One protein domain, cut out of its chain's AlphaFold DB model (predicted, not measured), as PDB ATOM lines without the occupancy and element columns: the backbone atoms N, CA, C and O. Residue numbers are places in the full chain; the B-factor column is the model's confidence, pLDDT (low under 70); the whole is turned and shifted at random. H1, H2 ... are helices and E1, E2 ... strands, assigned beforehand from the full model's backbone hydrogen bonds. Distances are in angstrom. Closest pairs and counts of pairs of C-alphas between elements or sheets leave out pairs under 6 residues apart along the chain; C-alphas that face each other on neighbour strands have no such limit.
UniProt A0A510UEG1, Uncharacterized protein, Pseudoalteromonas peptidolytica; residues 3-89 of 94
ATOM      1  N   ALA A   3     -31.402 -18.603 -35.084       52.47
ATOM      2  CA  ALA A   3     -31.477 -19.724 -34.137       52.47
ATOM      3  C   ALA A   3     -31.083 -21.056 -34.809       52.47
ATOM      4  O   ALA A   3     -30.676 -21.066 -35.970       52.47
ATOM      5  N   ILE A   4     -31.143 -22.175 -34.082       56.28
ATOM      6  CA  ILE A   4     -30.711 -23.493 -34.567       56.28
ATOM      7  C   ILE A   4     -31.694 -24.593 -34.174       56.28
ATOM      8  O   ILE A   4     -32.084 -24.682 -33.013       56.28
ATOM      9  N   LYS A   5     -32.013 -25.454 -35.143       54.00
ATOM     10  CA  LYS A   5     -32.593 -26.786 -35.005       54.00
ATOM     11  C   LYS A   5     -31.485 -27.799 -34.913       54.00
ATOM     12  O   LYS A   5     -30.646 -27.869 -35.808       54.00
ATOM     13  N   ILE A   6     -31.552 -28.632 -33.894       58.69
ATOM     14  CA  ILE A   6     -30.785 -29.864 -33.855       58.69
ATOM     15  C   ILE A   6     -31.768 -31.001 -34.114       58.69
ATOM     16  O   ILE A   6     -32.830 -31.061 -33.489       58.69
ATOM     17  N   THR A   7     -31.451 -31.823 -35.108       62.25
ATOM     18  CA  THR A   7     -32.127 -33.092 -35.384       62.25
ATOM     19  C   THR A   7     -31.083 -34.189 -35.228       62.25
ATOM     20  O   THR A   7     -30.000 -34.071 -35.799       62.25
ATOM     21  N   VAL A   8     -31.398 -35.235 -34.470       57.00
ATOM     22  CA  VAL A   8     -30.531 -36.406 -34.309       57.00
ATOM     23  C   VAL A   8     -31.243 -37.591 -34.932       57.00
ATOM     24  O   VAL A   8     -32.365 -37.898 -34.537       57.00
ATOM     25  N   ASP A   9     -30.608 -38.193 -35.933       60.16
ATOM     26  CA  ASP A   9     -31.117 -39.347 -36.676       60.16
ATOM     27  C   ASP A   9     -29.930 -40.283 -36.943       60.16
ATOM     28  O   ASP A   9     -28.892 -39.815 -37.406       60.16
ATOM     29  N   ASP A  10     -30.030 -41.566 -36.584       53.59
ATOM     30  CA  ASP A  10     -29.000 -42.596 -36.827       53.59
ATOM     31  C   ASP A  10     -27.533 -42.166 -36.552       53.59
ATOM     32  O   ASP A  10     -26.653 -42.301 -37.402       53.59
ATOM     33  N   ASN A  11     -27.237 -41.643 -35.352       57.34
ATOM     34  CA  ASN A  11     -25.914 -41.114 -34.949       57.34
ATOM     35  C   ASN A  11     -25.400 -39.908 -35.765       57.34
ATOM     36  O   ASN A  11     -24.243 -39.505 -35.617       57.34
ATOM     37  N   VAL A  12     -26.244 -39.292 -36.590       53.06
ATOM     38  CA  VAL A  12     -25.937 -38.067 -37.329       53.06
ATOM     39  C   VAL A  12     -26.665 -36.890 -36.687       53.06
ATOM     40  O   VAL A  12     -27.892 -36.792 -36.694       53.06
ATOM     41  N   THR A  13     -25.892 -35.948 -36.149       56.91
ATOM     42  CA  THR A  13     -26.420 -34.681 -35.634       56.91
ATOM     43  C   THR A  13     -26.481 -33.654 -36.761       56.91
ATOM     44  O   THR A  13     -25.455 -33.151 -37.218       56.91
ATOM     45  N   THR A  14     -27.691 -33.316 -37.206       59.44
ATOM     46  CA  THR A  14     -27.921 -32.299 -38.237       59.44
ATOM     47  C   THR A  14     -28.261 -30.956 -37.599       59.44
ATOM     48  O   THR A  14     -29.238 -30.829 -36.858       59.44
ATOM     49  N   LEU A  15     -27.468 -29.939 -37.932       58.91
ATOM     50  CA  LEU A  15     -27.673 -28.546 -37.549       58.91
ATOM     51  C   LEU A  15     -28.413 -27.806 -38.668       58.91
ATOM     52  O   LEU A  15     -27.841 -27.551 -39.724       58.91
ATOM     53  N   ASN A  16     -29.667 -27.415 -38.432       63.78
ATOM     54  CA  ASN A  16     -30.374 -26.483 -39.313       63.78
ATOM     55  C   ASN A  16     -30.462 -25.114 -38.654       63.78
ATOM     56  O   ASN A  16     -30.675 -25.011 -37.452       63.78
ATOM     57  N   TYR A  17     -30.348 -24.044 -39.428       62.69
ATOM     58  CA  TYR A  17     -30.586 -22.702 -38.913       62.69
ATOM     59  C   TYR A  17     -32.096 -22.422 -38.876       62.69
ATOM     60  O   TYR A  17     -32.804 -22.622 -39.857       62.69
ATOM     61  N   GLU A  18     -32.592 -21.970 -37.729       69.69
ATOM     62  CA  GLU A  18     -33.977 -21.553 -37.495       69.69
ATOM     63  C   GLU A  18     -34.058 -20.026 -37.363       69.69
ATOM     64  O   GLU A  18     -33.072 -19.345 -37.078       69.69
ATOM     65  N   ALA A  19     -35.252 -19.457 -37.519       72.56
ATOM     66  CA  ALA A  19     -35.470 -18.051 -37.192       72.56
ATOM     67  C   ALA A  19     -35.317 -17.821 -35.677       72.56
ATOM     68  O   ALA A  19     -35.785 -18.624 -34.866       72.56
ATOM     69  N   LYS A  20     -34.678 -16.712 -35.286       73.88
ATOM     70  CA  LYS A  20     -34.493 -16.321 -33.881       73.88
ATOM     71  C   LYS A  20     -35.784 -15.722 -33.315       73.88
ATOM     72  O   LYS A  20     -35.907 -14.516 -33.144       73.88
ATOM     73  N   THR A  21     -36.762 -16.583 -33.062       81.00
ATOM     74  CA  THR A  21     -38.045 -16.207 -32.464       81.00
ATOM     75  C   THR A  21     -38.038 -16.443 -30.956       81.00
ATOM     76  O   THR A  21     -37.289 -17.273 -30.437       81.00
ATOM     77  N   ALA A  22     -38.918 -15.722 -30.265       79.81
ATOM     78  CA  ALA A  22     -39.234 -15.914 -28.853       79.81
ATOM     79  C   ALA A  22     -39.468 -17.390 -28.493       79.81
ATOM     80  O   ALA A  22     -38.882 -17.932 -27.554       79.81
ATOM     81  N   GLU A  23     -40.302 -18.041 -29.303       82.00
ATOM     82  CA  GLU A  23     -40.694 -19.439 -29.161       82.00
ATOM     83  C   GLU A  23     -39.499 -20.383 -29.296       82.00
ATOM     84  O   GLU A  23     -39.282 -21.233 -28.430       82.00
ATOM     85  N   ASN A  24     -38.673 -20.194 -30.331       81.62
ATOM     86  CA  ASN A  24     -37.506 -21.039 -30.557       81.62
ATOM     87  C   ASN A  24     -36.488 -20.885 -29.426       81.62
ATOM     88  O   ASN A  24     -35.976 -21.884 -28.933       81.62
ATOM     89  N   ILE A  25     -36.231 -19.667 -28.944       82.12
ATOM     90  CA  ILE A  25     -35.339 -19.459 -27.793       82.12
ATOM     91  C   ILE A  25     -35.892 -20.152 -26.541       82.12
ATOM     92  O   ILE A  25     -35.145 -20.834 -25.838       82.12
ATOM     93  N   GLY A  26     -37.195 -20.019 -26.276       84.44
ATOM     94  CA  GLY A  26     -37.851 -20.682 -25.149       84.44
ATOM     95  C   GLY A  26     -37.709 -22.201 -25.206       84.44
ATOM     96  O   GLY A  26     -37.208 -22.808 -24.259       84.44
ATOM     97  N   LYS A  27     -38.053 -22.803 -26.350       85.50
ATOM     98  CA  LYS A  27     -37.937 -24.249 -26.585       85.50
ATOM     99  C   LYS A  27     -36.529 -24.767 -26.300       85.50
ATOM    100  O   LYS A  27     -36.357 -25.827 -25.711       85.50
ATOM    101  N   ARG A  28     -35.518 -24.011 -26.707       82.56
ATOM    102  CA  ARG A  28     -34.114 -24.413 -26.617       82.56
ATOM    103  C   ARG A  28     -33.547 -24.279 -25.209       82.56
ATOM    104  O   ARG A  28     -32.746 -25.107 -24.793       82.56
ATOM    105  N   ILE A  29     -33.997 -23.276 -24.455       84.81
ATOM    106  CA  ILE A  29     -33.702 -23.177 -23.020       84.81
ATOM    107  C   ILE A  29     -34.304 -24.374 -22.278       84.81
ATOM    108  O   ILE A  29     -33.625 -24.974 -21.450       84.81
ATOM    109  N   GLU A  30     -35.537 -24.767 -22.598       87.25
ATOM    110  CA  GLU A  30     -36.155 -25.954 -21.994       87.25
ATOM    111  C   GLU A  30     -35.436 -27.253 -22.380       87.25
ATOM    112  O   GLU A  30     -35.225 -28.109 -21.525       87.25
ATOM    113  N   GLN A  31     -34.964 -27.378 -23.623       83.69
ATOM    114  CA  GLN A  31     -34.116 -28.505 -24.022       83.69
ATOM    115  C   GLN A  31     -32.795 -28.553 -23.248       83.69
ATOM    116  O   GLN A  31     -32.408 -29.621 -22.792       83.69
ATOM    117  N   LEU A  32     -32.127 -27.413 -23.038       84.94
ATOM    118  CA  LEU A  32     -30.922 -27.360 -22.202       84.94
ATOM    119  C   LEU A  32     -31.211 -27.785 -20.761       84.94
ATOM    120  O   LEU A  32     -30.428 -28.531 -20.181       84.94
ATOM    121  N   LYS A  33     -32.333 -27.334 -20.189       88.19
ATOM    122  CA  LYS A  33     -32.762 -27.733 -18.842       88.19
ATOM    123  C   LYS A  33     -32.975 -29.238 -18.744       88.19
ATOM    124  O   LYS A  33     -32.485 -29.852 -17.803       88.19
ATOM    125  N   ALA A  34     -33.672 -29.818 -19.719       86.69
ATOM    126  CA  ALA A  34     -33.926 -31.251 -19.770       86.69
ATOM    127  C   ALA A  34     -32.627 -32.050 -19.964       86.69
ATOM    128  O   ALA A  34     -32.342 -32.943 -19.173       86.69
ATOM    129  N   GLY A  35     -31.812 -31.692 -20.960       83.19
ATOM    130  CA  GLY A  35     -30.581 -32.412 -21.295       83.19
ATOM    131  C   GLY A  35     -29.503 -32.340 -20.212       83.19
ATOM    132  O   GLY A  35     -28.758 -33.292 -20.023       83.19
ATOM    133  N   LEU A  36     -29.438 -31.237 -19.463       83.75
ATOM    134  CA  LEU A  36     -28.482 -31.060 -18.363       83.75
ATOM    135  C   LEU A  36     -29.077 -31.373 -16.983       83.75
ATOM    136  O   LEU A  36     -28.397 -31.169 -15.979       83.75
ATOM    137  N   ASN A  37     -30.337 -31.818 -16.919       87.00
ATOM    138  CA  ASN A  37     -31.094 -32.037 -15.684       87.00
ATOM    139  C   ASN A  37     -30.965 -30.867 -14.685       87.00
ATOM    140  O   ASN A  37     -30.546 -31.029 -13.537       87.00
ATOM    141  N   THR A  38     -31.278 -29.656 -15.150       90.19
ATOM    142  CA  THR A  38     -31.067 -28.414 -14.398       90.19
ATOM    143  C   THR A  38     -32.234 -27.434 -14.528       90.19
ATOM    144  O   THR A  38     -33.071 -27.521 -15.424       90.19
ATOM    145  N   ASP A  39     -32.275 -26.441 -13.643       92.12
ATOM    146  CA  ASP A  39     -33.192 -25.307 -13.707       92.12
ATOM    147  C   ASP A  39     -32.576 -24.081 -14.422       92.12
ATOM    148  O   ASP A  39     -31.463 -24.122 -14.953       92.12
ATOM    149  N   ASN A  40     -33.294 -22.950 -14.419       90.75
ATOM    150  CA  ASN A  40     -32.816 -21.698 -15.019       90.75
ATOM    151  C   ASN A  40     -31.514 -21.172 -14.388       90.75
ATOM    152  O   ASN A  40     -30.763 -20.456 -15.052       90.75
ATOM    153  N   TYR A  41     -31.247 -21.497 -13.120       92.62
ATOM    154  CA  TYR A  41     -30.026 -21.089 -12.439       92.62
ATOM    155  C   TYR A  41     -28.828 -21.880 -12.948       92.62
ATOM    156  O   TYR A  41     -27.809 -21.274 -13.280       92.62
ATOM    157  N   GLY A  42     -28.945 -23.197 -13.109       90.06
ATOM    158  CA  GLY A  42     -27.865 -23.961 -13.734       90.06
ATOM    159  C   GLY A  42     -27.715 -23.673 -15.231       90.06
ATOM    160  O   GLY A  42     -26.583 -23.620 -15.710       90.06
ATOM    161  N   VAL A  43     -28.795 -23.320 -15.949       89.31
ATOM    162  CA  VAL A  43     -28.673 -22.756 -17.311       89.31
ATOM    163  C   VAL A  43     -27.823 -21.481 -17.303       89.31
ATOM    164  O   VAL A  43     -26.982 -21.300 -18.180       89.31
ATOM    165  N   CYS A  44     -27.975 -20.601 -16.307       89.62
ATOM    166  CA  CYS A  44     -27.105 -19.428 -16.185       89.62
ATOM    167  C   CYS A  44     -25.632 -19.844 -16.060       89.62
ATOM    168  O   CYS A  44     -24.799 -19.310 -16.790       89.62
ATOM    169  N   VAL A  45     -25.324 -20.824 -15.206       89.44
ATOM    170  CA  VAL A  45     -23.949 -21.301 -14.979       89.44
ATOM    171  C   VAL A  45     -23.312 -21.819 -16.267       89.44
ATOM    172  O   VAL A  45     -22.213 -21.387 -16.618       89.44
ATOM    173  N   VAL A  46     -24.002 -22.684 -17.016       85.69
ATOM    174  CA  VAL A  46     -23.449 -23.257 -18.261       85.69
ATOM    175  C   VAL A  46     -23.310 -22.231 -19.386       85.69
ATOM    176  O   VAL A  46     -22.471 -22.388 -20.268       85.69
ATOM    177  N   LEU A  47     -24.071 -21.136 -19.327       86.12
ATOM    178  CA  LEU A  47     -23.938 -19.989 -20.226       86.12
ATOM    179  C   LEU A  47     -22.919 -18.941 -19.727       86.12
ATOM    180  O   LEU A  47     -22.878 -17.823 -20.243       86.12
ATOM    181  N   GLY A  48     -22.109 -19.258 -18.707       86.31
ATOM    182  CA  GLY A  48     -21.099 -18.341 -18.163       86.31
ATOM    183  C   GLY A  48     -21.696 -17.110 -17.465       86.31
ATOM    184  O   GLY A  48     -21.102 -16.022 -17.460       86.31
ATOM    185  N   LEU A  49     -22.906 -17.249 -16.923       87.94
ATOM    186  CA  LEU A  49     -23.608 -16.246 -16.132       87.94
ATOM    187  C   LEU A  49     -23.620 -16.672 -14.659       87.94
ATOM    188  O   LEU A  49     -23.828 -17.836 -14.332       87.94
ATOM    189  N   ASN A  50     -23.496 -15.709 -13.746       91.38
ATOM    190  CA  ASN A  50     -23.709 -15.991 -12.326       91.38
ATOM    191  C   ASN A  50     -25.180 -16.392 -12.085       91.38
ATOM    192  O   ASN A  50     -26.065 -15.716 -12.624       91.38
ATOM    193  N   PRO A  51     -25.473 -17.411 -11.260       91.56
ATOM    194  CA  PRO A  51     -26.834 -17.872 -10.980       91.56
ATOM    195  C   PRO A  51     -27.561 -16.890 -10.046       91.56
ATOM    196  O   PRO A  51     -27.740 -17.129  -8.859       91.56
ATOM    197  N   THR A  52     -27.959 -15.742 -10.588       93.88
ATOM    198  CA  THR A  52     -28.680 -14.685  -9.865       93.88
ATOM    199  C   THR A  52     -30.044 -14.449 -10.500       93.88
ATOM    200  O   THR A  52     -30.203 -14.604 -11.710       93.88
ATOM    201  N   GLU A  53     -31.013 -13.975  -9.714       92.25
ATOM    202  CA  GLU A  53     -32.345 -13.582 -10.205       92.25
ATOM    203  C   GLU A  53     -32.283 -12.596 -11.384       92.25
ATOM    204  O   GLU A  53     -33.074 -12.655 -12.325       92.25
ATOM    205  N   SER A  54     -31.303 -11.688 -11.384       90.06
ATOM    206  CA  SER A  54     -31.090 -10.755 -12.493       90.06
ATOM    207  C   SER A  54     -30.711 -11.464 -13.797       90.06
ATOM    208  O   SER A  54     -31.231 -11.102 -14.852       90.06
ATOM    209  N   ASN A  55     -29.878 -12.507 -13.738       89.12
ATOM    210  CA  ASN A  55     -29.505 -13.296 -14.915       89.12
ATOM    211  C   ASN A  55     -30.606 -14.281 -15.334       89.12
ATOM    212  O   ASN A  55     -30.820 -14.478 -16.526       89.12
ATOM    213  N   VAL A  56     -31.396 -14.808 -14.398       90.44
ATOM    214  CA  VAL A  56     -32.607 -15.578 -14.738       90.44
ATOM    215  C   VAL A  56     -33.625 -14.694 -15.470       90.44
ATOM    216  O   VAL A  56     -34.217 -15.105 -16.471       90.44
ATOM    217  N   ARG A  57     -33.799 -13.437 -15.042       90.31
ATOM    218  CA  ARG A  57     -34.615 -12.450 -15.772       90.31
ATOM    219  C   ARG A  57     -34.046 -12.118 -17.150       90.31
ATOM    220  O   ARG A  57     -34.826 -11.901 -18.076       90.31
ATOM    221  N   LEU A  58     -32.721 -12.116 -17.305       87.50
ATOM    222  CA  LEU A  58     -32.066 -11.962 -18.605       87.50
ATOM    223  C   LEU A  58     -32.420 -13.122 -19.556       87.50
ATOM    224  O   LEU A  58     -32.758 -12.852 -20.706       87.50
ATOM    225  N   LEU A  59     -32.476 -14.372 -19.075       86.38
ATOM    226  CA  LEU A  59     -32.943 -15.518 -19.878       86.38
ATOM    227  C   LEU A  59     -34.385 -15.332 -20.373       86.38
ATOM    228  O   LEU A  59     -34.667 -15.508 -21.557       86.38
ATOM    229  N   ARG A  60     -35.297 -14.903 -19.490       85.62
ATOM    230  CA  ARG A  60     -36.691 -14.589 -19.868       85.62
ATOM    231  C   ARG A  60     -36.771 -13.427 -20.858       85.62
ATOM    232  O   ARG A  60     -37.661 -13.384 -21.702       85.62
ATOM    233  N   ARG A  61     -35.841 -12.473 -20.775       84.19
ATOM    234  CA  ARG A  61     -35.774 -11.350 -21.713       84.19
ATOM    235  C   ARG A  61     -35.357 -11.802 -23.108       84.19
ATOM    236  O   ARG A  61     -35.970 -11.329 -24.056       84.19
ATOM    237  N   TYR A  62     -34.413 -12.737 -23.233       82.69
ATOM    238  CA  TYR A  62     -34.057 -13.323 -24.532       82.69
ATOM    239  C   TYR A  62     -35.258 -13.975 -25.224       82.69
ATOM    240  O   TYR A  62     -35.377 -13.901 -26.441       82.69
ATOM    241  N   GLN A  63     -36.170 -14.568 -24.449       83.00
ATOM    242  CA  GLN A  63     -37.424 -15.113 -24.969       83.00
ATOM    243  C   GLN A  63     -38.407 -14.013 -25.378       83.00
ATOM    244  O   GLN A  63     -39.156 -14.194 -26.320       83.00
ATOM    245  N   ARG A  64     -38.448 -12.872 -24.684       81.19
ATOM    246  CA  ARG A  64     -39.421 -11.813 -24.990       81.19
ATOM    247  C   ARG A  64     -39.002 -10.944 -26.172       81.19
ATOM    248  O   ARG A  64     -39.859 -10.525 -26.941       81.19
ATOM    249  N   ASP A  65     -37.717 -10.631 -26.267       76.19
ATOM    250  CA  ASP A  65     -37.190  -9.699 -27.260       76.19
ATOM    251  C   ASP A  65     -35.834 -10.197 -27.789       76.19
ATOM    252  O   ASP A  65     -34.780  -9.862 -27.239       76.19
ATOM    253  N   PRO A  66     -35.854 -11.063 -28.817       67.38
ATOM    254  CA  PRO A  66     -34.650 -11.673 -29.375       67.38
ATOM    255  C   PRO A  66     -33.751 -10.700 -30.147       67.38
ATOM    256  O   PRO A  66     -32.575 -11.009 -30.374       67.38
ATOM    257  N   GLU A  67     -34.317  -9.571 -30.587       66.88
ATOM    258  CA  GLU A  67     -33.653  -8.552 -31.405       66.88
ATOM    259  C   GLU A  67     -33.135  -7.376 -30.576       66.88
ATOM    260  O   GLU A  67     -32.188  -6.711 -30.997       66.88
ATOM    261  N   GLN A  68     -33.673  -7.142 -29.372       64.00
ATOM    262  CA  GLN A  68     -33.026  -6.238 -28.429       64.00
ATOM    263  C   GLN A  68     -31.661  -6.793 -28.026       64.00
ATOM    264  O   GLN A  68     -31.545  -7.696 -27.191       64.00
ATOM    265  N   ALA A  69     -30.613  -6.160 -28.553       52.44
ATOM    266  CA  ALA A  69     -29.291  -6.162 -27.956       52.44
ATOM    267  C   ALA A  69     -29.412  -5.601 -26.528       52.44
ATOM    268  O   ALA A  69     -29.371  -4.399 -26.272       52.44
ATOM    269  N   SER A  70     -29.656  -6.490 -25.572       55.12
ATOM    270  CA  SER A  70     -29.406  -6.227 -24.162       55.12
ATOM    271  C   SER A  70     -27.936  -5.811 -23.987       55.12
ATOM    272  O   SER A  70     -27.095  -6.099 -24.834       55.12
ATOM    273  N   TYR A  71     -27.594  -5.220 -22.838       60.84
ATOM    274  CA  TYR A  71     -26.202  -5.008 -22.406       60.84
ATOM    275  C   TYR A  71     -25.325  -6.276 -22.522       60.84
ATOM    276  O   TYR A  71     -24.100  -6.198 -22.562       60.84
ATOM    277  N   ARG A  72     -25.956  -7.454 -22.575       70.12
ATOM    278  CA  ARG A  72     -25.318  -8.736 -22.852       70.12
ATOM    279  C   ARG A  72     -26.145  -9.505 -23.876       70.12
ATOM    280  O   ARG A  72     -27.324  -9.764 -23.630       70.12
ATOM    281  N   GLU A  73     -25.531  -9.846 -25.004       74.88
ATOM    282  CA  GLU A  73     -26.122 -10.738 -26.000       74.88
ATOM    283  C   GLU A  73     -26.215 -12.166 -25.451       74.88
ATOM    284  O   GLU A  73     -25.418 -12.587 -24.603       74.88
ATOM    285  N   MET A  74     -27.192 -12.929 -25.946       75.88
ATOM    286  CA  MET A  74     -27.258 -14.359 -25.659       75.88
ATOM    287  C   MET A  74     -25.967 -15.010 -26.179       75.88
ATOM    288  O   MET A  74     -25.607 -14.753 -27.328       75.88
ATOM    289  N   PRO A  75     -25.257 -15.830 -25.379       81.12
ATOM    290  CA  PRO A  75     -23.996 -16.438 -25.794       81.12
ATOM    291  C   PRO A  75     -24.259 -17.530 -26.837       81.12
ATOM    292  O   PRO A  75     -24.294 -18.730 -26.550       81.12
ATOM    293  N   GLU A  76     -24.479 -17.083 -28.075       76.62
ATOM    294  CA  GLU A  76     -25.086 -17.882 -29.125       76.62
ATOM    295  C   GLU A  76     -24.211 -19.063 -29.566       76.62
ATOM    296  O   GLU A  76     -24.718 -20.049 -30.078       76.62
ATOM    297  N   ASN A  77     -22.905 -19.021 -29.351       75.19
ATOM    298  CA  ASN A  77     -22.052 -20.158 -29.689       75.19
ATOM    299  C   ASN A  77     -22.058 -21.219 -28.580       75.19
ATOM    300  O   ASN A  77     -22.087 -22.411 -28.877       75.19
ATOM    301  N   GLN A  78     -22.114 -20.806 -27.309       77.06
ATOM    302  CA  GLN A  78     -22.128 -21.733 -26.173       77.06
ATOM    303  C   GLN A  78     -23.418 -22.551 -26.116       77.06
ATOM    304  O   GLN A  78     -23.342 -23.768 -25.993       77.06
ATOM    305  N   TRP A  79     -24.594 -21.930 -26.266       78.06
ATOM    306  CA  TRP A  79     -25.852 -22.697 -26.236       78.06
ATOM    307  C   TRP A  79     -25.951 -23.707 -27.392       78.06
ATOM    308  O   TRP A  79     -26.454 -24.803 -27.179       78.06
ATOM    309  N   LYS A  80     -25.428 -23.376 -28.586       75.00
ATOM    310  CA  LYS A  80     -25.403 -24.281 -29.752       75.00
ATOM    311  C   LYS A  80     -24.549 -25.515 -29.484       75.00
ATOM    312  O   LYS A  80     -24.990 -26.626 -29.749       75.00
ATOM    313  N   ILE A  81     -23.351 -25.313 -28.932       77.88
ATOM    314  CA  ILE A  81     -22.436 -26.403 -28.571       77.88
ATOM    315  C   ILE A  81     -23.052 -27.275 -27.474       77.88
ATOM    316  O   ILE A  81     -23.032 -28.494 -27.583       77.88
ATOM    317  N   LEU A  82     -23.633 -26.665 -26.438       77.88
ATOM    318  CA  LEU A  82     -24.249 -27.406 -25.337       77.88
ATOM    319  C   LEU A  82     -25.441 -28.241 -25.803       77.88
ATOM    320  O   LEU A  82     -25.521 -29.410 -25.455       77.88
ATOM    321  N   LEU A  83     -26.325 -27.684 -26.632       74.81
ATOM    322  CA  LEU A  83     -27.430 -28.449 -27.206       74.81
ATOM    323  C   LEU A  83     -26.934 -29.600 -28.085       74.81
ATOM    324  O   LEU A  83     -27.492 -30.686 -28.018       74.81
ATOM    325  N   MET A  84     -25.867 -29.393 -28.864       72.38
ATOM    326  CA  MET A  84     -25.260 -30.461 -29.663       72.38
ATOM    327  C   MET A  84     -24.724 -31.594 -28.782       72.38
ATOM    328  O   MET A  84     -24.882 -32.759 -29.129       72.38
ATOM    329  N   LEU A  85     -24.106 -31.260 -27.647       73.81
ATOM    330  CA  LEU A  85     -23.617 -32.250 -26.688       73.81
ATOM    331  C   LEU A  85     -24.765 -32.975 -25.976       73.81
ATOM    332  O   LEU A  85     -24.669 -34.182 -25.794       73.81
ATOM    333  N   CYS A  86     -25.840 -32.272 -25.610       72.00
ATOM    334  CA  CYS A  86     -27.006 -32.881 -24.968       72.00
ATOM    335  C   CYS A  86     -27.783 -33.801 -25.917       72.00
ATOM    336  O   CYS A  86     -28.167 -34.892 -25.518       72.00
ATOM    337  N   ASP A  87     -28.012 -33.375 -27.162       67.62
ATOM    338  CA  ASP A  87     -28.789 -34.150 -28.135       67.62
ATOM    339  C   ASP A  87     -27.946 -35.276 -28.768       67.62
ATOM    340  O   ASP A  87     -28.468 -36.334 -29.107       67.62
ATOM    341  N   GLY A  88     -26.635 -35.067 -28.936       58.34
ATOM    342  CA  GLY A  88     -25.713 -36.053 -29.512       58.34
ATOM    343  C   GLY A  88     -25.280 -37.164 -28.550       58.34
ATOM    344  O   GLY A  88     -24.559 -38.071 -28.964       58.34
ATOM    345  N   GLN A  89     -25.682 -37.104 -27.278       54.34
ATOM    346  CA  GLN A  89     -25.431 -38.171 -26.315       54.34
ATOM    347  C   GLN A  89     -26.619 -39.144 -26.314       54.34
ATOM    348  O   GLN A  89     -27.748 -38.704 -26.100       54.34
TER     349      GLN A  89
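What this domain is: This is residues 3 to 89 of the 94 residues of an uncharacterized protein of Pseudoalteromonas peptidolytica (UniProt A0A510UEG1). A two-stranded hairpin, E1 and E2, makes one end of an elongated body; H4 packs along it, and the start of H1 meets the start of E1. H1 and H3 make a V where the start of H1 meets the end of H3, with H2 across the wider part of the V, while H4 packs on both H1 and the hairpin. The printed part has 87 residues with two named strands and then four named helices, E1 E2 H1 H2 H3 H4; the sheet order is E1 - E2, antiparallel, and the class is mixed, helices and strands. It is compact, with a radius of gyration of the C-alphas of 12.7 A, and spans 40 by 26 by 18 A.

How they stand to each other: E1, residues 3 to 9, and E2, residues 12 to 18, are antiparallel neighbours at 155 degrees and form a hairpin; N 5 and O 16 are 2.7 A apart and N 14 and O 7 are 2.8 A apart, within hydrogen-bond range. The closest C-alphas of E1 and H4, residues 76 to 87, are those of Val 8 and Asp 87, 6.8 A. H1, residues 22 to 35, is the hub, touching three helices. H1 and H4 touch, closest at the C-alphas of Gly 35 and Cys 86, 5.1 A, at a steep tilt of 48 degrees, the same way. With residues 22 to 26 alone, H1 touches residues 62 to 64 of H3, residues 53 to 64; the closest C-alphas are those of Ala 22 and Gln 63, 4.4 A, at a steep tilt of 50 degrees, opposite ways. With residues 29 to 33 alone, H1 touches H2, residues 40 to 46, about perpendicular at 75 degrees; the C-alphas of Lys 33 and Val 43 are the closest, 6.6 A. H2 and H3 touch, about perpendicular at 85 degrees, with the C-alphas of Asn 40 and Val 56 closest at 6.1 A. H2 and H4 are only just apart, closest 8.2 A. Every O i to N i+4 pair is within hydrogen-bond range in H1, H2 and H3, and 7 of 8 are in H4.

Where its parts are: E1 begins at C-alpha 3, (-31.477, -19.724, -34.137), and measures 19.8 A; E2 measures 18.4 A. H1 measures 20.1 A from C-alpha 22 at (-39.234, -15.914, -28.853), H2 10.0 A, H3 16.5 A and H4 16.7 A, ending at C-alpha 87, (-28.789, -34.150, -28.135).

The domain as a whole: The two C-alphas farthest apart are those of Asp 10 and Tyr 71, 40.4 A. The printed part has no cut, and the link from H3 to H4, 11 residues, is long. The mean pLDDT of the printed part is 76.5; residues 3 to 18, 66 to 71 and 87 to 89 are under 70.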